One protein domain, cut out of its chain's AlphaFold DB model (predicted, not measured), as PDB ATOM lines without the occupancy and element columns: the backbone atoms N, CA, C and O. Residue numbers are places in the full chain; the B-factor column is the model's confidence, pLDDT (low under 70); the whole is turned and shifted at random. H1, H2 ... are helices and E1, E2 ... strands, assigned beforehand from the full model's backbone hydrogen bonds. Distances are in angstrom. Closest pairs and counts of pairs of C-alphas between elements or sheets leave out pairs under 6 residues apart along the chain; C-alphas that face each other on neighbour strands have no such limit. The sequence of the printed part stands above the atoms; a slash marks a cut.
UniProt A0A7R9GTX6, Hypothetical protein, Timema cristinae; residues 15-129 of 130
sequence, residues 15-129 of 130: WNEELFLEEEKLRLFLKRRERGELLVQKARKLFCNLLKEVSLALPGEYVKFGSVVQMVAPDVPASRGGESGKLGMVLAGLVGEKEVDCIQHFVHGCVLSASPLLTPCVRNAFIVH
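Overview. This is residues 15 to 129 of the 130 residues of the protein "Hypothetical protein" of Timema cristinae (UniProt A0A7R9GTX6). A small three-stranded sheet with long loops about it lies toward one end of an elongated model, while two helices, H1 and then H2, follow each other in nearly one direction as a long arm, from which residues 15 to 28 of H1 stick out free. The printed part has 115 residues, with two named helices and three named strands in the order H1, H2, E1, E2, E3; the sheet's order is E1, E2, E3, all antiparallel. The class is mixed, helices and strands, with under half of the residues in named elements. The whole is extended, with a radius of gyration of the C-alphas of 20.6 A and spans of 73 by 38 by 23 A.

Arrangement. E1, residues 72 to 77, E2, residues 87 to 94, and E3, residues 111 to 115, form a meander, each strand the antiparallel neighbour of the one before. E2 bends by 51 degrees at residue 91; it pairs with E1 over residues 87 to 90 and with E3 over residues 90 to 94. Hairpin E1 and E2 has N 73 and O 89 within hydrogen-bond range at 2.7 A; hairpin E2 and E3 has N 92 and O 113 at 2.8 A. H2, residues 39 to 50, is not on the sheet, nor is H1, residues 15 to 34. The helices are close but not clearly touching, their closest C-alphas, of Arg 33 and Gln 41, 8.0 A apart; they run the same way at a shallow tilt of 22 degrees. In H1 and H2 every O i to N i+4 pair is within hydrogen-bond range.

Along the chain. E2 spans 20.9 A, E3 12.6 A and E1 11.6 A; H1 spans 28.6 A and H2 16.1 A. C-alpha 15 of H1 is at (23.588, -52.539, -71.019), and C-alpha 115, ending E3, at (40.908, -44.533, -24.031).

Size, cuts and confidence. The C-alphas farthest apart, of Asn 16 and Glu 61, are 74.0 A apart. The printed part has no cut; links H2 to E1 and E2 to E3 are long. Residues 68 to 69 pair antiparallel with residues 126 to 127. Mean pLDDT of the printed part is 90.0, with residues 79 to 86 under 70.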
ATOM      1  N   TRP A  15      23.383 -51.306 -71.793       86.75
ATOM      2  CA  TRP A  15      23.588 -52.539 -71.019       86.75
ATOM      3  C   TRP A  15      24.973 -53.185 -71.217       86.75
ATOM      4  O   TRP A  15      25.550 -53.706 -70.268       86.75
ATOM      5  N   ASN A  16      25.522 -53.143 -72.438       88.31
ATOM      6  CA  ASN A  16      26.818 -53.746 -72.755       88.31
ATOM      7  C   ASN A  16      27.989 -52.960 -72.141       88.31
ATOM      8  O   ASN A  16      28.937 -53.554 -71.634       88.31
ATOM      9  N   GLU A  17      27.914 -51.626 -72.155       90.50
ATOM     10  CA  GLU A  17      28.913 -50.764 -71.515       90.50
ATOM     11  C   GLU A  17      28.837 -50.886 -69.992       90.50
ATOM     12  O   GLU A  17      29.870 -50.975 -69.331       90.50
ATOM     13  N   GLU A  18      27.623 -50.945 -69.435       88.62
ATOM     14  CA  GLU A  18      27.408 -51.167 -68.003       88.62
ATOM     15  C   GLU A  18      27.975 -52.521 -67.559       88.62
ATOM     16  O   GLU A  18      28.679 -52.587 -66.552       88.62
ATOM     17  N   LEU A  19      27.733 -53.586 -68.330       89.75
ATOM     18  CA  LEU A  19      28.265 -54.917 -68.045       89.75
ATOM     19  C   LEU A  19      29.801 -54.931 -68.070       89.75
ATOM     20  O   LEU A  19      30.422 -55.415 -67.124       89.75
ATOM     21  N   PHE A  20      30.413 -54.360 -69.113       92.00
ATOM     22  CA  PHE A  20      31.872 -54.292 -69.237       92.00
ATOM     23  C   PHE A  20      32.507 -53.456 -68.116       92.00
ATOM     24  O   PHE A  20      33.548 -53.817 -67.566       92.00
ATOM     25  N   LEU A  21      31.864 -52.349 -67.733       92.44
ATOM     26  CA  LEU A  21      32.323 -51.500 -66.639       92.44
ATOM     27  C   LEU A  21      32.288 -52.238 -65.290       92.44
ATOM     28  O   LEU A  21      33.227 -52.109 -64.502       92.44
ATOM     29  N   GLU A  22      31.232 -53.003 -65.011       91.69
ATOM     30  CA  GLU A  22      31.133 -53.813 -63.790       91.69
ATOM     31  C   GLU A  22      32.172 -54.944 -63.761       91.69
ATOM     32  O   GLU A  22      32.807 -55.171 -62.726       91.69
ATOM     33  N   GLU A  23      32.421 -55.602 -64.896       94.88
ATOM     34  CA  GLU A  23      33.458 -56.630 -65.009       94.88
ATOM     35  C   GLU A  23      34.859 -56.059 -64.735       94.88
ATOM     36  O   GLU A  23      35.622 -56.616 -63.940       94.88
ATOM     37  N   GLU A  24      35.192 -54.902 -65.313       96.44
ATOM     38  CA  GLU A  24      36.480 -54.247 -65.085       96.44
ATOM     39  C   GLU A  24      36.639 -53.776 -63.627       96.44
ATOM     40  O   GLU A  24      37.703 -53.972 -63.027       96.44
ATOM     41  N   LYS A  25      35.582 -53.233 -63.001       95.81
ATOM     42  CA  LYS A  25      35.587 -52.892 -61.565       95.81
ATOM     43  C   LYS A  25      35.863 -54.120 -60.701       95.81
ATOM     44  O   LYS A  25      36.705 -54.051 -59.800       95.81
ATOM     45  N   LEU A  26      35.196 -55.241 -60.980       96.56
ATOM     46  CA  LEU A  26      35.418 -56.498 -60.268       96.56
ATOM     47  C   LEU A  26      36.856 -56.987 -60.465       96.56
ATOM     48  O   LEU A  26      37.528 -57.339 -59.494       96.56
ATOM     49  N   ARG A  27      37.374 -56.938 -61.696       97.25
ATOM     50  CA  ARG A  27      38.751 -57.330 -62.011       97.25
ATOM     51  C   ARG A  27      39.773 -56.503 -61.230       97.25
ATOM     52  O   ARG A  27      40.737 -57.055 -60.695       97.25
ATOM     53  N   LEU A  28      39.589 -55.185 -61.156       96.88
ATOM     54  CA  LEU A  28      40.456 -54.290 -60.384       96.88
ATOM     55  C   LEU A  28      40.352 -54.553 -58.881       96.88
ATOM     56  O   LEU A  28      41.376 -54.599 -58.196       96.88
ATOM     57  N   PHE A  29      39.141 -54.773 -58.371       97.31
ATOM     58  CA  PHE A  29      38.919 -55.126 -56.972       97.31
ATOM     59  C   PHE A  29      39.637 -56.426 -56.593       97.31
ATOM     60  O   PHE A  29      40.358 -56.459 -55.596       97.31
ATOM     61  N   LEU A  30      39.498 -57.480 -57.404       97.50
ATOM     62  CA  LEU A  30      40.143 -58.773 -57.168       97.50
ATOM     63  C   LEU A  30      41.672 -58.654 -57.194       97.50
ATOM     64  O   LEU A  30      42.323 -59.144 -56.273       97.50
ATOM     65  N   LYS A  31      42.237 -57.916 -58.161       97.38
ATOM     66  CA  LYS A  31      43.684 -57.641 -58.206       97.38
ATOM     67  C   LYS A  31      44.177 -56.912 -56.953       97.38
ATOM     68  O   LYS A  31      45.204 -57.291 -56.393       97.38
ATOM     69  N   ARG A  32      43.452 -55.892 -56.479       96.19
ATOM     70  CA  ARG A  32      43.797 -55.175 -55.233       96.19
ATOM     71  C   ARG A  32      43.676 -56.077 -54.003       96.19
ATOM     72  O   ARG A  32      44.522 -56.015 -53.116       96.19
ATOM     73  N   ARG A  33      42.659 -56.944 -53.963       96.31
ATOM     74  CA  ARG A  33      42.451 -57.933 -52.893       96.31
ATOM     75  C   ARG A  33      43.616 -58.911 -52.783       96.31
ATOM     76  O   ARG A  33      44.086 -59.163 -51.676       96.31
ATOM     77  N   GLU A  34      44.070 -59.450 -53.912       96.81
ATOM     78  CA  GLU A  34      45.204 -60.382 -53.979       96.81
ATOM     79  C   GLU A  34      46.505 -59.738 -53.496       96.81
ATOM     80  O   GLU A  34      47.294 -60.378 -52.809       96.81
ATOM     81  N   ARG A  35      46.695 -58.445 -53.779       95.38
ATOM     82  CA  ARG A  35      47.854 -57.669 -53.312       95.38
ATOM     83  C   ARG A  35      47.753 -57.196 -51.861       95.38
ATOM     84  O   ARG A  35      48.718 -56.648 -51.337       95.38
ATOM     85  N   GLY A  36      46.610 -57.379 -51.197       92.50
ATOM     86  CA  GLY A  36      46.399 -56.858 -49.844       92.50
ATOM     87  C   GLY A  36      46.222 -55.337 -49.787       92.50
ATOM     88  O   GLY A  36      46.392 -54.735 -48.729       92.50
ATOM     89  N   GLU A  37      45.906 -54.704 -50.916       92.88
ATOM     90  CA  GLU A  37      45.819 -53.246 -51.060       92.88
ATOM     91  C   GLU A  37      44.438 -52.695 -50.692       92.88
ATOM     92  O   GLU A  37      44.239 -51.481 -50.694       92.88
ATOM     93  N   LEU A  38      43.465 -53.555 -50.374       94.50
ATOM     94  CA  LEU A  38      42.165 -53.073 -49.925       94.50
ATOM     95  C   LEU A  38      42.296 -52.411 -48.552       94.50
ATOM     96  O   LEU A  38      42.881 -52.978 -47.627       94.50
ATOM     97  N   LEU A  39      41.637 -51.264 -48.386       93.06
ATOM     98  CA  LEU A  39      41.613 -50.531 -47.121       93.06
ATOM     99  C   LEU A  39      41.156 -51.413 -45.950       93.06
ATOM    100  O   LEU A  39      41.736 -51.355 -44.873       93.06
ATOM    101  N   VAL A  40      40.179 -52.302 -46.168       94.25
ATOM    102  CA  VAL A  40      39.724 -53.259 -45.144       94.25
ATOM    103  C   VAL A  40      40.833 -54.221 -44.700       94.25
ATOM    104  O   VAL A  40      40.912 -54.559 -43.522       94.25
ATOM    105  N   GLN A  41      41.708 -54.655 -45.613       94.69
ATOM    106  CA  GLN A  41      42.835 -55.532 -45.284       94.69
ATOM    107  C   GLN A  41      43.898 -54.760 -44.498       94.69
ATOM    108  O   GLN A  41      44.344 -55.231 -43.450       94.69
ATOM    109  N   LYS A  42      44.239 -53.550 -44.950       94.12
ATOM    110  CA  LYS A  42      45.198 -52.669 -44.269       94.12
ATOM    111  C   LYS A  42      44.725 -52.249 -42.877       94.12
ATOM    112  O   LYS A  42      45.500 -52.327 -41.930       94.12
ATOM    113  N   ALA A  43      43.452 -51.887 -42.727       93.62
ATOM    114  CA  ALA A  43      42.853 -51.523 -41.447       93.62
ATOM    115  C   ALA A  43      42.847 -52.703 -40.470       93.62
ATOM    116  O   ALA A  43      43.238 -52.549 -39.317       93.62
ATOM    117  N   ARG A  44      42.465 -53.905 -40.930       94.69
ATOM    118  CA  ARG A  44      42.530 -55.121 -40.103       94.69
ATOM    119  C   ARG A  44      43.945 -55.374 -39.600       94.69
ATOM    120  O   ARG A  44      44.127 -55.586 -38.407       94.69
ATOM    121  N   LYS A  45      44.939 -55.305 -40.488       94.75
ATOM    122  CA  LYS A  45      46.347 -55.491 -40.123       94.75
ATOM    123  C   LYS A  45      46.814 -54.443 -39.109       94.75
ATOM    124  O   LYS A  45      47.420 -54.807 -38.104       94.75
ATOM    125  N   LEU A  46      46.458 -53.176 -39.316       95.12
ATOM    126  CA  LEU A  46      46.732 -52.100 -38.368       95.12
ATOM    127  C   LEU A  46      46.106 -52.383 -36.993       95.12
ATOM    128  O   LEU A  46      46.807 -52.327 -35.987       95.12
ATOM    129  N   PHE A  47      44.821 -52.740 -36.923       94.19
ATOM    130  CA  PHE A  47      44.171 -53.068 -35.649       94.19
ATOM    131  C   PHE A  47      44.819 -54.266 -34.958       94.19
ATOM    132  O   PHE A  47      45.059 -54.200 -33.755       94.19
ATOM    133  N   CYS A  48      45.167 -55.321 -35.702       95.12
ATOM    134  CA  CYS A  48      45.899 -56.464 -35.155       95.12
ATOM    135  C   CYS A  48      47.242 -56.046 -34.546       95.12
ATOM    136  O   CYS A  48      47.626 -56.576 -33.509       95.12
ATOM    137  N   ASN A  49      47.944 -55.091 -35.156       95.19
ATOM    138  CA  ASN A  49      49.217 -54.590 -34.649       95.19
ATOM    139  C   ASN A  49      49.053 -53.705 -33.407       95.19
ATOM    140  O   ASN A  49      49.783 -53.876 -32.433       95.19
ATOM    141  N   LEU A  50      48.113 -52.756 -33.435       95.06
ATOM    142  CA  LEU A  50      47.936 -51.771 -32.364       95.06
ATOM    143  C   LEU A  50      47.244 -52.351 -31.127       95.06
ATOM    144  O   LEU A  50      47.541 -51.947 -30.006       95.06
ATOM    145  N   LEU A  51      46.320 -53.290 -31.318       95.56
ATOM    146  CA  LEU A  51      45.577 -53.931 -30.231       95.56
ATOM    147  C   LEU A  51      46.216 -55.246 -29.778       95.56
ATOM    148  O   LEU A  51      45.642 -55.943 -28.947       95.56
ATOM    149  N   LYS A  52      47.404 -55.583 -30.294       96.62
ATOM    150  CA  LYS A  52      48.181 -56.718 -29.800       96.62
ATOM    151  C   LYS A  52      48.477 -56.519 -28.316       96.62
ATOM    152  O   LYS A  52      49.035 -55.486 -27.941       96.62
ATOM    153  N   GLU A  53      48.108 -57.498 -27.498       96.69
ATOM    154  CA  GLU A  53      48.342 -57.465 -26.057       96.69
ATOM    155  C   GLU A  53      49.836 -57.435 -25.724       96.69
ATOM    156  O   GLU A  53      50.669 -58.008 -26.435       96.69
ATOM    157  N   VAL A  54      50.170 -56.742 -24.637       96.31
ATOM    158  CA  VAL A  54      51.547 -56.568 -24.162       96.31
ATOM    159  C   VAL A  54      51.590 -56.798 -22.658       96.31
ATOM    160  O   VAL A  54      50.734 -56.316 -21.924       96.31
ATOM    161  N   SER A  55      52.609 -57.506 -22.179       95.75
ATOM    162  CA  SER A  55      52.841 -57.668 -20.743       95.75
ATOM    163  C   SER A  55      53.485 -56.410 -20.161       95.75
ATOM    164  O   SER A  55      54.540 -55.975 -20.623       95.75
ATOM    165  N   LEU A  56      52.851 -55.832 -19.141       95.00
ATOM    166  CA  LEU A  56      53.422 -54.717 -18.389       95.00
ATOM    167  C   LEU A  56      54.557 -55.195 -17.478       95.00
ATOM    168  O   LEU A  56      54.650 -56.377 -17.135       95.00
ATOM    169  N   ALA A  57      55.413 -54.259 -17.074       93.19
ATOM    170  CA  ALA A  57      56.418 -54.519 -16.056       93.19
ATOM    171  C   ALA A  57      55.767 -54.977 -14.739       93.19
ATOM    172  O   ALA A  57      54.653 -54.569 -14.399       93.19
ATOM    173  N   LEU A  58      56.485 -55.822 -13.995       90.31
ATOM    174  CA  LEU A  58      56.032 -56.284 -12.687       90.31
ATOM    175  C   LEU A  58      55.817 -55.091 -11.741       90.31
ATOM    176  O   LEU A  58      56.631 -54.161 -11.756       90.31
ATOM    177  N   PRO A  59      54.771 -55.128 -10.895       88.56
ATOM    178  CA  PRO A  59      54.562 -54.112  -9.878       88.56
ATOM    179  C   PRO A  59      55.786 -53.987  -8.968       88.56
ATOM    180  O   PRO A  59      56.323 -54.981  -8.480       88.56
ATOM    181  N   GLY A  60      56.215 -52.755  -8.733       89.00
ATOM    182  CA  GLY A  60      57.285 -52.412  -7.809       89.00
ATOM    183  C   GLY A  60      57.089 -50.987  -7.310       89.00
ATOM    184  O   GLY A  60      56.274 -50.246  -7.853       89.00
ATOM    185  N   GLU A  61      57.839 -50.598  -6.282       91.38
ATOM    186  CA  GLU A  61      57.740 -49.251  -5.699       91.38
ATOM    187  C   GLU A  61      58.162 -48.146  -6.678       91.38
ATOM    188  O   GLU A  61      57.669 -47.024  -6.606       91.38
ATOM    189  N   TYR A  62      59.051 -48.476  -7.618       92.75
ATOM    190  CA  TYR A  62      59.614 -47.532  -8.577       92.75
ATOM    191  C   TYR A  62      59.557 -48.084  -9.997       92.75
ATOM    192  O   TYR A  62      59.850 -49.257 -10.247       92.75
ATOM    193  N   VAL A  63      59.254 -47.198 -10.945       92.06
ATOM    194  CA  VAL A  63      59.358 -47.481 -12.378       92.06
ATOM    195  C   VAL A  63      60.822 -47.376 -12.801       92.06
ATOM    196  O   VAL A  63      61.507 -46.413 -12.460       92.06
ATOM    197  N   LYS A  64      61.314 -48.367 -13.549       92.88
ATOM    198  CA  LYS A  64      62.689 -48.390 -14.057       92.88
ATOM    199  C   LYS A  64      62.724 -47.927 -15.511       92.88
ATOM    200  O   LYS A  64      61.770 -48.117 -16.267       92.88
ATOM    201  N   PHE A  65      63.855 -47.373 -15.931       95.19
ATOM    202  CA  PHE A  65      64.107 -47.162 -17.354       95.19
ATOM    203  C   PHE A  65      64.092 -48.505 -18.095       95.19
ATOM    204  O   PHE A  65      64.616 -49.505 -17.604       95.19
ATOM    205  N   GLY A  66      63.457 -48.529 -19.262       94.31
ATOM    206  CA  GLY A  66      63.175 -49.729 -20.045       94.31
ATOM    207  C   GLY A  66      61.901 -50.472 -19.633       94.31
ATOM    208  O   GLY A  66      61.507 -51.407 -20.324       94.31
ATOM    209  N   SER A  67      61.229 -50.078 -18.544       94.75
ATOM    210  CA  SER A  67      59.956 -50.689 -18.156       94.75
ATOM    211  C   SER A  67      58.837 -50.309 -19.124       94.75
ATOM    212  O   SER A  67      58.683 -49.141 -19.486       94.75
ATOM    213  N   VAL A  68      58.031 -51.308 -19.489       96.56
ATOM    214  CA  VAL A  68      56.763 -51.121 -20.198       96.56
ATOM    215  C   VAL A  68      55.682 -50.800 -19.171       96.56
ATOM    216  O   VAL A  68      55.405 -51.609 -18.285       96.56
ATOM    217  N   VAL A  69      55.078 -49.623 -19.285       96.06
ATOM    218  CA  VAL A  69      54.091 -49.098 -18.339       96.06
ATOM    219  C   VAL A  69      52.832 -48.631 -19.055       96.06
ATOM    220  O   VAL A  69      52.834 -48.377 -20.257       96.06
ATOM    221  N   GLN A  70      51.752 -48.490 -18.298       95.56
ATOM    222  CA  GLN A  70      50.507 -47.889 -18.754       95.56
ATOM    223  C   GLN A  70      50.210 -46.671 -17.881       95.56
ATOM    224  O   GLN A  70      50.328 -46.736 -16.659       95.56
ATOM    225  N   MET A  71      49.828 -45.559 -18.505       94.62
ATOM    226  CA  MET A  71      49.436 -44.349 -17.782       94.62
ATOM    227  C   MET A  71      47.923 -44.348 -17.606       94.62
ATOM    228  O   MET A  71      47.191 -44.266 -18.593       94.62
ATOM    229  N   VAL A  72      47.472 -44.448 -16.357       93.62
ATOM    230  CA  VAL A  72      46.054 -44.516 -15.986       93.62
ATOM    231  C   VAL A  72      45.656 -43.216 -15.287       93.62
ATOM    232  O   VAL A  72      46.325 -42.780 -14.356       93.62
ATOM    233  N   ALA A  73      44.554 -42.616 -15.724       92.69
ATOM    234  CA  ALA A  73      43.844 -41.544 -15.044       92.69
ATOM    235  C   ALA A  73      42.644 -42.168 -14.302       92.69
ATOM    236  O   ALA A  73      41.595 -42.372 -14.923       92.69
ATOM    237  N   PRO A  74      42.803 -42.548 -13.019       89.06
ATOM    238  CA  PRO A  74      41.832 -43.373 -12.301       89.06
ATOM    239  C   PRO A  74      40.509 -42.646 -12.069       89.06
ATOM    240  O   PRO A  74      39.460 -43.259 -12.188       89.06
ATOM    241  N   ASP A  75      40.543 -41.338 -11.825       87.75
ATOM    242  CA  ASP A  75      39.353 -40.567 -11.442       87.75
ATOM    243  C   ASP A  75      38.528 -40.074 -12.642       87.75
ATOM    244  O   ASP A  75      37.496 -39.425 -12.480       87.75
ATOM    245  N   VAL A  76      38.972 -40.366 -13.870       85.94
ATOM    246  CA  VAL A  76      38.280 -39.932 -15.086       85.94
ATOM    247  C   VAL A  76      37.196 -40.954 -15.453       85.94
ATOM    248  O   VAL A  76      37.504 -42.141 -15.596       85.94
ATOM    249  N   PRO A  77      35.935 -40.529 -15.648       81.88
ATOM    250  CA  PRO A  77      34.862 -41.430 -16.046       81.88
ATOM    251  C   PRO A  77      35.070 -41.947 -17.475       81.88
ATOM    252  O   PRO A  77      35.342 -41.177 -18.398       81.88
ATOM    253  N   ALA A  78      34.894 -43.257 -17.666       73.62
ATOM    254  CA  ALA A  78      35.084 -43.917 -18.957       73.62
ATOM    255  C   ALA A  78      33.927 -43.694 -19.956       73.62
ATOM    256  O   ALA A  78      34.072 -43.985 -21.143       73.62
ATOM    257  N   SER A  79      32.785 -43.169 -19.498       69.44
ATOM    258  CA  SER A  79      31.610 -42.843 -20.317       69.44
ATOM    259  C   SER A  79      31.148 -41.410 -20.055       69.44
ATOM    260  O   SER A  79      31.152 -40.941 -18.917       69.44
ATOM    261  N   ARG A  80      30.707 -40.717 -21.112       60.56
ATOM    262  CA  ARG A  80      30.116 -39.367 -21.038       60.56
ATOM    263  C   ARG A  80      28.634 -39.352 -20.639       60.56
ATOM    264  O   ARG A  80      28.021 -38.291 -20.668       60.56
ATOM    265  N   GLY A  81      28.052 -40.481 -20.245       56.38
ATOM    266  CA  GLY A  81      26.654 -40.529 -19.831       56.38
ATOM    267  C   GLY A  81      26.416 -41.595 -18.783       56.38
ATOM    268  O   GLY A  81      26.394 -42.765 -19.134       56.38
ATOM    269  N   GLY A  82      26.251 -41.160 -17.529       49.12
ATOM    270  CA  GLY A  82      25.331 -41.694 -16.511       49.12
ATOM    271  C   GLY A  82      25.327 -43.182 -16.138       49.12
ATOM    272  O   GLY A  82      24.626 -43.533 -15.195       49.12
ATOM    273  N   GLU A  83      26.064 -44.059 -16.814       56.03
ATOM    274  CA  GLU A  83      26.172 -45.461 -16.436       56.03
ATOM    275  C   GLU A  83      27.179 -45.579 -15.298       56.03
ATOM    276  O   GLU A  83      28.392 -45.427 -15.468       56.03
ATOM    277  N   SER A  84      26.634 -45.782 -14.103       53.69
ATOM    278  CA  SER A  84      27.361 -45.920 -12.852       53.69
ATOM    279  C   SER A  84      28.549 -46.877 -12.971       53.69
ATOM    280  O   SER A  84      28.386 -48.089 -13.091       53.69
ATOM    281  N   GLY A  85      29.754 -46.327 -12.818       58.88
ATOM    282  CA  GLY A  85      30.792 -47.001 -12.039       58.88
ATOM    283  C   GLY A  85      32.089 -47.375 -12.746       58.88
ATOM    284  O   GLY A  85      33.022 -47.775 -12.053       58.88
ATOM    285  N   LYS A  86      32.221 -47.236 -14.074       65.25
ATOM    286  CA  LYS A  86      33.510 -47.521 -14.731       65.25
ATOM    287  C   LYS A  86      34.385 -46.267 -14.783       65.25
ATOM    288  O   LYS A  86      34.272 -45.429 -15.678       65.25
ATOM    289  N   LEU A  87      35.220 -46.142 -13.761       73.00
ATOM    290  CA  LEU A  87      36.288 -45.156 -13.640       73.00
ATOM    291  C   LEU A  87      37.578 -45.699 -14.267       73.00
ATOM    292  O   LEU A  87      37.788 -46.914 -14.321       73.00
ATOM    293  N   GLY A  88      38.429 -44.797 -14.741       85.62
ATOM    294  CA  GLY A  88      39.725 -45.137 -15.309       85.62
ATOM    295  C   GLY A  88      39.765 -44.959 -16.820       85.62
ATOM    296  O   GLY A  88      39.127 -45.689 -17.579       85.62
ATOM    297  N   MET A  89      40.591 -44.014 -17.254       91.88
ATOM    298  CA  MET A  89      40.989 -43.849 -18.649       91.88
ATOM    299  C   MET A  89      42.488 -44.078 -18.767       91.88
ATOM    300  O   MET A  89      43.235 -43.772 -17.842       91.88
ATOM    301  N   VAL A  90      42.947 -44.583 -19.904       95.00
ATOM    302  CA  VAL A  90      44.378 -44.764 -20.167       95.00
ATOM    303  C   VAL A  90      44.836 -43.909 -21.324       95.00
ATOM    304  O   VAL A  90      44.095 -43.706 -22.289       95.00
ATOM    305  N   LEU A  91      46.069 -43.424 -21.239       95.88
ATOM    306  CA  LEU A  91      46.712 -42.766 -22.366       95.88
ATOM    307  C   LEU A  91      46.933 -43.788 -23.486       95.88
ATOM    308  O   LEU A  91      47.374 -44.910 -23.241       95.88
ATOM    309  N   ALA A  92      46.608 -43.410 -24.714       96.00
ATOM    310  CA  ALA A  92      46.656 -44.289 -25.868       96.00
ATOM    311  C   ALA A  92      47.098 -43.527 -27.117       96.00
ATOM    312  O   ALA A  92      46.723 -42.375 -27.315       96.00
ATOM    313  N   GLY A  93      47.859 -44.178 -27.991       95.12
ATOM    314  CA  GLY A  93      48.142 -43.659 -29.324       95.12
ATOM    315  C   GLY A  93      46.906 -43.691 -30.225       95.12
ATOM    316  O   GLY A  93      46.101 -44.626 -30.180       95.12
ATOM    317  N   LEU A  94      46.775 -42.676 -31.074       92.12
ATOM    318  CA  LEU A  94      45.727 -42.544 -32.078       92.12
ATOM    319  C   LEU A  94      46.353 -42.536 -33.474       92.12
ATOM    320  O   LEU A  94      47.277 -41.774 -33.744       92.12
ATOM    321  N   VAL A  95      45.817 -43.379 -34.356       91.12
ATOM    322  CA  VAL A  95      46.112 -43.350 -35.792       91.12
ATOM    323  C   VAL A  95      44.929 -42.712 -36.505       91.12
ATOM    324  O   VAL A  95      43.790 -43.142 -36.310       91.12
ATOM    325  N   GLY A  96      45.194 -41.675 -37.295       85.12
ATOM    326  CA  GLY A  96      44.164 -40.969 -38.048       85.12
ATOM    327  C   GLY A  96      43.642 -41.788 -39.229       85.12
ATOM    328  O   GLY A  96      44.358 -42.602 -39.807       85.12
ATOM    329  N   GLU A  97      42.403 -41.533 -39.655       82.69
ATOM    330  CA  GLU A  97      41.768 -42.263 -40.768       82.69
ATOM    331  C   GLU A  97      42.568 -42.178 -42.076       82.69
ATOM    332  O   GLU A  97      42.704 -43.167 -42.794       82.69
ATOM    333  N   LYS A  98      43.155 -41.008 -42.355       84.38
ATOM    334  CA  LYS A  98      43.984 -40.772 -43.548       84.38
ATOM    335  C   LYS A  98      45.315 -41.523 -43.511       84.38
ATOM    336  O   LYS A  98      45.952 -41.684 -44.545       84.38
ATOM    337  N   GLU A  99      45.741 -41.968 -42.335       86.06
ATOM    338  CA  GLU A  99      47.030 -42.624 -42.128       86.06
ATOM    339  C   GLU A  99      46.913 -44.149 -42.260       86.06
ATOM    340  O   GLU A  99      47.900 -44.807 -42.578       86.06
ATOM    341  N   VAL A 100      45.708 -44.716 -42.099       86.12
ATOM    342  CA  VAL A 100      45.449 -46.172 -42.136       86.12
ATOM    343  C   VAL A 100      45.952 -46.836 -43.424       86.12
ATOM    344  O   VAL A 100      46.356 -47.999 -43.408       86.12
ATOM    345  N   ASP A 101      45.945 -46.104 -44.539       85.88
ATOM    346  CA  ASP A 101      46.399 -46.620 -45.834       85.88
ATOM    347  C   ASP A 101      47.936 -46.701 -45.958       85.88
ATOM    348  O   ASP A 101      48.456 -47.488 -46.759       85.88
ATOM    349  N   CYS A 102      48.652 -45.923 -45.137       85.69
ATOM    350  CA  CYS A 102      50.092 -45.672 -45.243       85.69
ATOM    351  C   CYS A 102      50.904 -46.258 -44.082       85.69
ATOM    352  O   CYS A 102      52.044 -46.675 -44.290       85.69
ATOM    353  N   ILE A 103      50.350 -46.301 -42.866       89.69
ATOM    354  CA  ILE A 103      51.061 -46.779 -41.675       89.69
ATOM    355  C   ILE A 103      50.459 -48.069 -41.132       89.69
ATOM    356  O   ILE A 103      49.269 -48.342 -41.260       89.69
ATOM    357  N   GLN A 104      51.316 -48.889 -40.531       90.19
ATOM    358  CA  GLN A 104      50.941 -50.165 -39.908       90.19
ATOM    359  C   GLN A 104      51.349 -50.230 -38.428       90.19
ATOM    360  O   GLN A 104      51.024 -51.200 -37.747       90.19
ATOM    361  N   HIS A 105      52.046 -49.198 -37.946       91.25
ATOM    362  CA  HIS A 105      52.503 -48.984 -36.573       91.25
ATOM    363  C   HIS A 105      52.584 -47.476 -36.300       91.25
ATOM    364  O   HIS A 105      52.566 -46.687 -37.248       91.25
ATOM    365  N   PHE A 106      52.686 -47.083 -35.025       91.38
ATOM    366  CA  PHE A 106      52.906 -45.683 -34.660       91.38
ATOM    367  C   PHE A 106      54.210 -45.151 -35.243       91.38
ATOM    368  O   PHE A 106      55.232 -45.840 -35.261       91.38
ATOM    369  N   VAL A 107      54.155 -43.904 -35.688       89.69
ATOM    370  CA  VAL A 107      55.280 -43.152 -36.234       89.69
ATOM    371  C   VAL A 107      55.459 -41.858 -35.444       89.69
ATOM    372  O   VAL A 107      54.619 -41.476 -34.627       89.69
ATOM    373  N   HIS A 108      56.582 -41.178 -35.662       86.19
ATOM    374  CA  HIS A 108      56.808 -39.870 -35.059       86.19
ATOM    375  C   HIS A 108      55.690 -38.890 -35.460       86.19
ATOM    376  O   HIS A 108      55.315 -38.828 -36.628       86.19
ATOM    377  N   GLY A 109      55.170 -38.134 -34.491       86.38
ATOM    378  CA  GLY A 109      54.072 -37.186 -34.705       86.38
ATOM    379  C   GLY A 109      52.662 -37.765 -34.539       86.38
ATOM    380  O   GLY A 109      51.700 -37.017 -34.687       86.38
ATOM    381  N   CYS A 110      52.510 -39.053 -34.196       89.00
ATOM    382  CA  CYS A 110      51.199 -39.604 -33.846       89.00
ATOM    383  C   CYS A 110      50.579 -38.880 -32.641       89.00
ATOM    384  O   CYS A 110      51.256 -38.534 -31.670       89.00
ATOM    385  N   VAL A 111      49.264 -38.691 -32.699       92.62
ATOM    386  CA  VAL A 111      48.489 -38.032 -31.646       92.62
ATOM    387  C   VAL A 111      48.195 -39.022 -30.519       92.62
ATOM    388  O   VAL A 111      48.103 -40.230 -30.739       92.62
ATOM    389  N   LEU A 112      48.026 -38.511 -29.301       94.06
ATOM    390  CA  LEU A 112      47.604 -39.288 -28.140       94.06
ATOM    391  C   LEU A 112      46.166 -38.929 -27.751       94.06
ATOM    392  O   LEU A 112      45.727 -37.791 -27.903       94.06
ATOM    393  N   SER A 113      45.434 -39.902 -27.227       93.50
ATOM    394  CA  SER A 113      44.076 -39.745 -26.717       93.50
ATOM    395  C   SER A 113      43.895 -40.498 -25.401       93.50
ATOM    396  O   SER A 113      44.734 -41.305 -24.998       93.50
ATOM    397  N   ALA A 114      42.790 -40.221 -24.711       92.69
ATOM    398  CA  ALA A 114      42.359 -40.999 -23.559       92.69
ATOM    399  C   ALA A 114      41.394 -42.100 -24.024       92.69
ATOM    400  O   ALA A 114      40.420 -41.826 -24.727       92.69
ATOM    401  N   SER A 115      41.654 -43.342 -23.623       92.06
ATOM    402  CA  SER A 115      40.908 -44.533 -24.031       92.06
ATOM    403  C   SER A 115      40.317 -45.255 -22.813       92.06
ATOM    404  O   SER A 115      41.031 -45.445 -21.831       92.06
ATOM    405  N   PRO A 116      39.071 -45.759 -22.887       90.81
ATOM    406  CA  PRO A 116      38.472 -46.573 -21.823       90.81
ATOM    407  C   PRO A 116      38.961 -48.035 -21.830       90.81
ATOM    408  O   PRO A 116      38.607 -48.826 -20.956       90.81
ATOM    409  N   LEU A 117      39.750 -48.437 -22.836       90.69
ATOM    410  CA  LEU A 117      40.330 -49.779 -22.922       90.69
ATOM    411  C   LEU A 117      41.521 -49.917 -21.964       90.69
ATOM    412  O   LEU A 117      42.634 -49.532 -22.317       90.69
ATOM    413  N   LEU A 118      41.276 -50.500 -20.789       91.31
ATOM    414  CA  LEU A 118      42.297 -50.745 -19.763       91.31
ATOM    415  C   LEU A 118      43.232 -51.921 -20.098       91.31
ATOM    416  O   LEU A 118      44.352 -51.958 -19.599       91.31
ATOM    417  N   THR A 119      42.811 -52.860 -20.954       93.88
ATOM    418  CA  THR A 119      43.635 -54.017 -21.341       93.88
ATOM    419  C   THR A 119      44.960 -53.554 -21.959       93.88
ATOM    420  O   THR A 119      44.925 -52.801 -22.941       93.88
ATOM    421  N   PRO A 120      46.120 -53.969 -21.421       96.00
ATOM    422  CA  PRO A 120      47.419 -53.577 -21.953       96.00
ATOM    423  C   PRO A 120      47.645 -54.086 -23.379       96.00
ATOM    424  O   PRO A 120      47.573 -55.280 -23.656       96.00
ATOM    425  N   CYS A 121      47.944 -53.171 -24.290       96.81
ATOM    426  CA  CYS A 121      48.224 -53.442 -25.692       96.81
ATOM    427  C   CYS A 121      49.228 -52.426 -26.241       96.81
ATOM    428  O   CYS A 121      49.501 -51.404 -25.613       96.81
ATOM    429  N   VAL A 122      49.755 -52.670 -27.444       96.56
ATOM    430  CA  VAL A 122      50.718 -51.763 -28.105       96.56
ATOM    431  C   VAL A 122      50.211 -50.314 -28.137       96.56
ATOM    432  O   VAL A 122      50.991 -49.379 -28.002       96.56
ATOM    433  N   ARG A 123      48.895 -50.115 -28.270       96.19
ATOM    434  CA  ARG A 123      48.250 -48.799 -28.291       96.19
ATOM    435  C   ARG A 123      48.363 -48.007 -26.987       96.19
ATOM    436  O   ARG A 123      48.403 -46.785 -27.065       96.19
ATOM    437  N   ASN A 124      48.349 -48.646 -25.821       96.44
ATOM    438  CA  ASN A 124      48.280 -47.966 -24.516       96.44
ATOM    439  C   ASN A 124      49.463 -48.306 -23.589       96.44
ATOM    440  O   ASN A 124      49.416 -48.010 -22.395       96.44
ATOM    441  N   ALA A 125      50.515 -48.918 -24.136       96.44
ATOM    442  CA  ALA A 125      51.744 -49.247 -23.432       96.44
ATOM    443  C   ALA A 125      52.884 -48.317 -23.870       96.44
ATOM    444  O   ALA A 125      53.085 -48.072 -25.059       96.44
ATOM    445  N   PHE A 126      53.658 -47.829 -22.903       95.56
ATOM    446  CA  PHE A 126      54.760 -46.890 -23.104       95.56
ATOM    447  C   PHE A 126      56.045 -47.443 -22.497       95.56
ATOM    448  O   PHE A 126      56.008 -48.121 -21.474       95.56
ATOM    449  N   ILE A 127      57.186 -47.132 -23.111       95.62
ATOM    450  CA  ILE A 127      58.509 -47.485 -22.587       95.62
ATOM    451  C   ILE A 127      59.135 -46.231 -21.990       95.62
ATOM    452  O   ILE A 127      59.214 -45.193 -22.646       95.62
ATOM    453  N   VAL A 128      59.598 -46.333 -20.747       94.69
ATOM    454  CA  VAL A 128      60.301 -45.230 -20.087       94.69
ATOM    455  C   VAL A 128      61.757 -45.209 -20.551       94.69
ATOM    456  O   VAL A 128      62.518 -46.124 -20.247       94.69
ATOM    457  N   HIS A 129      62.157 -44.176 -21.288       92.50
ATOM    458  CA  HIS A 129      63.540 -43.980 -21.739       92.50
ATOM    459  C   HIS A 129      64.306 -43.024 -20.811       92.50
ATOM    460  O   HIS A 129      63.686 -42.231 -20.105       92.50
TER     461      HIS A 129